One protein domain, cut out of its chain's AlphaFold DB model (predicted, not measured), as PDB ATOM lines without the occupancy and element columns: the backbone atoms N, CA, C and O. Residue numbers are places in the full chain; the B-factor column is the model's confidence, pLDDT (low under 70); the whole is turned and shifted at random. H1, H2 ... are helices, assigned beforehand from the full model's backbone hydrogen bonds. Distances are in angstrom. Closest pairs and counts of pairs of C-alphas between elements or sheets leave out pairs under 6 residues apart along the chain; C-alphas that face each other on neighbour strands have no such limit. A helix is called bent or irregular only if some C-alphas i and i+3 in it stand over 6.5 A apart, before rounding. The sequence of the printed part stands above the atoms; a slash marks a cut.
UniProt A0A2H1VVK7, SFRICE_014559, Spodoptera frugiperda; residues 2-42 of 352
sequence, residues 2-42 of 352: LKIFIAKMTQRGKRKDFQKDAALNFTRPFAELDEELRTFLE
ATOM      1  N   LEU A   2       6.777  -1.931  23.720       82.38
ATOM      2  CA  LEU A   2       6.928  -2.482  25.080       82.38
ATOM      3  C   LEU A   2       5.854  -3.524  25.436       82.38
ATOM      4  O   LEU A   2       6.180  -4.578  25.970       82.38
ATOM      5  N   LYS A   3       4.591  -3.268  25.065       80.81
ATOM      6  CA  LYS A   3       3.476  -4.211  25.265       80.81
ATOM      7  C   LYS A   3       3.739  -5.582  24.619       80.81
ATOM      8  O   LYS A   3       3.505  -6.603  25.252       80.81
ATOM      9  N   ILE A   4       4.300  -5.597  23.406       82.88
ATOM     10  CA  ILE A   4       4.642  -6.821  22.657       82.88
ATOM     11  C   ILE A   4       5.757  -7.587  23.373       82.88
ATOM     12  O   ILE A   4       5.672  -8.800  23.551       82.88
ATOM     13  N   PHE A   5       6.791  -6.877  23.830       85.25
ATOM     14  CA  PHE A   5       7.884  -7.483  24.588       85.25
ATOM     15  C   PHE A   5       7.393  -8.098  25.904       85.25
ATOM     16  O   PHE A   5       7.707  -9.251  26.191       85.25
ATOM     17  N   ILE A   6       6.569  -7.371  26.666       84.56
ATOM     18  CA  ILE A   6       5.973  -7.873  27.909       84.56
ATOM     19  C   ILE A   6       5.116  -9.110  27.620       84.56
ATOM     20  O   ILE A   6       5.297 -10.125  28.285       84.56
ATOM     21  N   ALA A   7       4.264  -9.086  26.591       82.06
ATOM     22  CA  ALA A   7       3.461 -10.245  26.201       82.06
ATOM     23  C   ALA A   7       4.332 -11.475  25.868       82.06
ATOM     24  O   ALA A   7       4.082 -12.561  26.394       82.06
ATOM     25  N   LYS A   8       5.406 -11.304  25.079       82.56
ATOM     26  CA  LYS A   8       6.362 -12.381  24.746       82.56
ATOM     27  C   LYS A   8       7.087 -12.921  25.986       82.56
ATOM     28  O   LYS A   8       7.295 -14.130  26.094       82.56
ATOM     29  N   MET A   9       7.475 -12.058  26.926       82.50
ATOM     30  CA  MET A   9       8.158 -12.476  28.159       82.50
ATOM     31  C   MET A   9       7.216 -13.201  29.126       82.50
ATOM     32  O   MET A   9       7.612 -14.213  29.709       82.50
ATOM     33  N   THR A  10       5.966 -12.747  29.230       84.50
ATOM     34  CA  THR A  10       4.924 -13.390  30.040       84.50
ATOM     35  C   THR A  10       4.557 -14.764  29.482       84.50
ATOM     36  O   THR A  10       4.526 -15.729  30.241       84.50
ATOM     37  N   GLN A  11       4.386 -14.897  28.161       80.44
ATOM     38  CA  GLN A  11       4.132 -16.191  27.509       80.44
ATOM     39  C   GLN A  11       5.281 -17.191  27.710       80.44
ATOM     40  O   GLN A  11       5.049 -18.387  27.849       80.44
ATOM     41  N   ARG A  12       6.529 -16.710  27.744       80.81
ATOM     42  CA  ARG A  12       7.719 -17.556  27.939       80.81
ATOM     43  C   ARG A  12       8.018 -17.873  29.408       80.81
ATOM     44  O   ARG A  12       8.964 -18.612  29.667       80.81
ATOM     45  N   GLY A  13       7.277 -17.300  30.361       76.88
ATOM     46  CA  GLY A  13       7.463 -17.537  31.798       76.88
ATOM     47  C   GLY A  13       8.850 -17.157  32.337       76.88
ATOM     48  O   GLY A  13       9.252 -17.621  33.405       76.88
ATOM     49  N   LYS A  14       9.617 -16.333  31.613       72.81
ATOM     50  CA  LYS A  14      11.004 -16.011  31.965       72.81
ATOM     51  C   LYS A  14      11.063 -14.857  32.965       72.81
ATOM     52  O   LYS A  14      10.734 -13.725  32.626       72.81
ATOM     53  N   ARG A  15      11.551 -15.136  34.179       70.69
ATOM     54  CA  ARG A  15      11.818 -14.117  35.219       70.69
ATOM     55  C   ARG A  15      13.302 -13.771  35.399       70.69
ATOM     56  O   ARG A  15      13.612 -12.747  35.995       70.69
ATOM     57  N   LYS A  16      14.219 -14.600  34.885       74.88
ATOM     58  CA  LYS A  16      15.675 -14.390  34.969       74.88
ATOM     59  C   LYS A  16      16.206 -13.794  33.658       74.88
ATOM     60  O   LYS A  16      15.666 -14.095  32.600       74.88
ATOM     61  N   ASP A  17      17.227 -12.940  33.744       77.81
ATOM     62  CA  ASP A  17      17.888 -12.261  32.611       77.81
ATOM     63  C   ASP A  17      16.985 -11.340  31.765       77.81
ATOM     64  O   ASP A  17      17.267 -11.069  30.597       77.81
ATOM     65  N   PHE A  18      15.927 -10.787  32.373       82.69
ATOM     66  CA  PHE A  18      14.968  -9.894  31.708       82.69
ATOM     67  C   PHE A  18      15.640  -8.704  31.011       82.69
ATOM     68  O   PHE A  18      15.275  -8.350  29.895       82.69
ATOM     69  N   GLN A  19      16.660  -8.115  31.639       81.56
ATOM     70  CA  GLN A  19      17.394  -6.975  31.086       81.56
ATOM     71  C   GLN A  19      18.203  -7.345  29.834       81.56
ATOM     72  O   GLN A  19      18.269  -6.561  28.890       81.56
ATOM     73  N   LYS A  20      18.784  -8.550  29.797       85.75
ATOM     74  CA  LYS A  20      19.548  -9.040  28.644       85.75
ATOM     75  C   LYS A  20      18.620  -9.359  27.474       85.75
ATOM     76  O   LYS A  20      18.907  -8.960  26.349       85.75
ATOM     77  N   ASP A  21      17.491 -10.014  27.746       82.44
ATOM     78  CA  ASP A  21      16.474 -10.312  26.732       82.44
ATOM     79  C   ASP A  21      15.793  -9.022  26.226       82.44
ATOM     80  O   ASP A  21      15.506  -8.914  25.034       82.44
ATOM     81  N   ALA A  22      15.612  -8.012  27.086       85.31
ATOM     82  CA  ALA A  22      15.143  -6.685  26.686       85.31
ATOM     83  C   ALA A  22      16.146  -5.997  25.757       85.31
ATOM     84  O   ALA A  22      15.764  -5.551  24.675       85.31
ATOM     85  N   ALA A  23      17.428  -5.964  26.137       84.94
ATOM     86  CA  ALA A  23      18.478  -5.382  25.309       84.94
ATOM     87  C   ALA A  23      18.515  -6.050  23.928       84.94
ATOM     88  O   ALA A  23      18.404  -5.359  22.923       84.94
ATOM     89  N   LEU A  24      18.542  -7.386  23.876       85.69
ATOM     90  CA  LEU A  24      18.549  -8.138  22.618       85.69
ATOM     91  C   LEU A  24      17.304  -7.907  21.757       85.69
ATOM     92  O   LEU A  24      17.394  -8.003  20.537       85.69
ATOM     93  N   ASN A  25      16.144  -7.649  22.364       85.81
ATOM     94  CA  ASN A  25      14.915  -7.399  21.620       85.81
ATOM     95  C   ASN A  25      14.864  -5.967  21.067       85.81
ATOM     96  O   ASN A  25      14.461  -5.780  19.927       85.81
ATOM     97  N   PHE A  26      15.302  -4.965  21.834       85.88
ATOM     98  CA  PHE A  26      15.267  -3.560  21.404       85.88
ATOM     99  C   PHE A  26      16.451  -3.145  20.521       85.88
ATOM    100  O   PHE A  26      16.365  -2.117  19.855       85.88
ATOM    101  N   THR A  27      17.533  -3.928  20.469       87.44
ATOM    102  CA  THR A  27      18.673  -3.680  19.566       87.44
ATOM    103  C   THR A  27      18.541  -4.357  18.199       87.44
ATOM    104  O   THR A  27      19.510  -4.372  17.440       87.44
ATOM    105  N   ARG A  28      17.393  -4.970  17.880       86.31
ATOM    106  CA  ARG A  28      17.172  -5.599  16.570       86.31
ATOM    107  C   ARG A  28      17.092  -4.564  15.443       86.31
ATOM    108  O   ARG A  28      16.804  -3.394  15.708       86.31
ATOM    109  N   PRO A  29      17.346  -4.973  14.186       90.69
ATOM    110  CA  PRO A  29      17.143  -4.115  13.029       90.69
ATOM    111  C   PRO A  29      15.730  -3.520  13.013       90.69
ATOM    112  O   PRO A  29      14.754  -4.204  13.310       90.69
ATOM    113  N   PHE A  30      15.626  -2.241  12.639       86.12
ATOM    114  CA  PHE A  30      14.357  -1.509  12.637       86.12
ATOM    115  C   PHE A  30      13.280  -2.190  11.781       86.12
ATOM    116  O   PHE A  30      12.140  -2.251  12.215       86.12
ATOM    117  N   ALA A  31      13.649  -2.748  10.622       87.00
ATOM    118  CA  ALA A  31      12.715  -3.415   9.713       87.00
ATOM    119  C   ALA A  31      11.984  -4.600  10.374       87.00
ATOM    120  O   ALA A  31      10.767  -4.684  10.310       87.00
ATOM    121  N   GLU A  32      12.709  -5.458  11.099       87.94
ATOM    122  CA  GLU A  32      12.114  -6.606  11.798       87.94
ATOM    123  C   GLU A  32      11.173  -6.159  12.924       87.94
ATOM    124  O   GLU A  32      10.114  -6.742  13.148       87.94
ATOM    125  N   LEU A  33      11.561  -5.109  13.652       85.38
ATOM    126  CA  LEU A  33      10.747  -4.550  14.729       85.38
ATOM    127  C   LEU A  33       9.487  -3.860  14.204       85.38
ATOM    128  O   LEU A  33       8.453  -3.910  14.867       85.38
ATOM    129  N   ASP A  34       9.588  -3.218  13.045       85.31
ATOM    130  CA  ASP A  34       8.484  -2.551  12.367       85.31
ATOM    131  C   ASP A  34       7.440  -3.564  11.879       85.31
ATOM    132  O   ASP A  34       6.261  -3.448  12.210       85.31
ATOM    133  N   GLU A  35       7.877  -4.631  11.208       85.56
ATOM    134  CA  GLU A  35       7.010  -5.732  10.768       85.56
ATOM    135  C   GLU A  35       6.308  -6.427  11.950       85.56
ATOM    136  O   GLU A  35       5.090  -6.634  11.928       85.56
ATOM    137  N   GLU A  36       7.036  -6.734  13.033       86.00
ATOM    138  CA  GLU A  36       6.443  -7.302  14.256       86.00
ATOM    139  C   GLU A  36       5.405  -6.367  14.894       86.00
ATOM    140  O   GLU A  36       4.424  -6.814  15.494       86.00
ATOM    141  N   LEU A  37       5.629  -5.058  14.814       84.62
ATOM    142  CA  LEU A  37       4.732  -4.077  15.403       84.62
ATOM    143  C   LEU A  37       3.480  -3.880  14.551       84.62
ATOM    144  O   LEU A  37       2.389  -3.772  15.110       84.62
ATOM    145  N   ARG A  38       3.628  -3.885  13.226       84.50
ATOM    146  CA  ARG A  38       2.514  -3.757  12.280       84.50
ATOM    147  C   ARG A  38       1.618  -4.983  12.272       84.50
ATOM    148  O   ARG A  38       0.402  -4.834  12.301       84.50
ATOM    149  N   THR A  39       2.204  -6.176  12.336       84.69
ATOM    150  CA  THR A  39       1.446  -7.431  12.482       84.69
ATOM    151  C   THR A  39       0.670  -7.484  13.796       84.69
ATOM    152  O   THR A  39      -0.472  -7.928  13.809       84.69
ATOM    153  N   PHE A  40       1.247  -6.996  14.897       83.12
ATOM    154  CA  PHE A  40       0.558  -6.958  16.190       83.12
ATOM    155  C   PHE A  40      -0.563  -5.909  16.259       83.12
ATOM    156  O   PHE A  40      -1.528  -6.099  16.993       83.12
ATOM    157  N   LEU A  41      -0.408  -4.784  15.557       79.19
ATOM    158  CA  LEU A  41      -1.390  -3.695  15.534       79.19
ATOM    159  C   LEU A  41      -2.404  -3.818  14.391       79.19
ATOM    160  O   LEU A  41      -3.242  -2.933  14.260       79.19
ATOM    161  N   GLU A  42      -2.304  -4.865  13.564       81.38
ATOM    162  CA  GLU A  42      -3.122  -5.056  12.357       81.38
ATOM    163  C   GLU A  42      -3.120  -3.811  11.445       81.38
ATOM    164  O   GLU A  42      -4.102  -3.489  10.780       81.38
TER     165      GLU A  42
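Overview. This is residues 2 to 42 of the 352 residues of the protein "SFRICE_014559" of Spodoptera frugiperda (UniProt A0A2H1VVK7). Three helices make a loose, open frame in which no helix touches another: H1 and H2 form two sides, crossed at a steep tilt, and H3 closes one end, about perpendicular to H1. The link of residues 12 to 17 joins H1 and H2 at the other end, and residues 10 to 17, of which 10 and 11 belong to H1, stick out there. The printed part has 41 residues with three named helices, in the order H1, H2, H3, and no named strand; the class is all helix. It is only just compact, close to loose, with a radius of gyration of the C-alphas of 10.7 A. The C-alphas span 29 by 19 by 12 A, an outline only just elongated.

Along the chain. H1 takes residues 2 to 11, from Leu 2 to Gln 11, and is 14.2 A long from first to last C-alpha. It begins at C-alpha 2, at (6.928, -2.482, 25.080). Residues 12 to 17 follow, and then comes H2, residues 18 to 26, from Phe 18 at C-alpha (14.968, -9.894, 31.708) to Phe 26, 12.1 A long. After residues 27 to 29 comes H3, residues 30 to 41, the longest helix with 12 residues and 16.2 A. It ends at C-alpha 41, at (-1.390, -3.695, 15.534).

Arrangement. H1 and H2 are close but not clearly touching, with 2 pairs of C-alphas within 8 A. Their closest C-alphas are those of Phe 5 and Ala 22, 7.6 A apart. They run opposite ways at a steep tilt of 51 degrees, and their centres are 11.3 A apart. H1 and H3 are also close but not clearly touching, with 2 pairs of C-alphas within 8 A. Their closest C-alphas are those of Ile 4 and Phe 40, 7.6 A apart. Their lines are about perpendicular, at 76 degrees, and their centres are 13.8 A apart. H2 and H3 are only just apart, with their closest C-alphas at 8.1 A. In H1, H2 and H3 every backbone O i to N i+4 pair is within hydrogen-bond range. No helix is bent or irregular.

Size, cuts and confidence. The two C-alphas farthest apart are those of Lys 16 and Glu 42, at 30.9 A. The first and last printed C-alphas, those of Leu 2 and Glu 42, are 16.4 A apart. The printed part has no cut. The link from H1 to H2 is short, with 6 residues, and the link from H2 to H3 is tight, with 3; no link is long. Residues 10 to 17 stand free, and so do residues 27 to 32, of which 30 to 32 belong to H3. The mean pLDDT of the printed part is 83.1, and no printed residue is under 70.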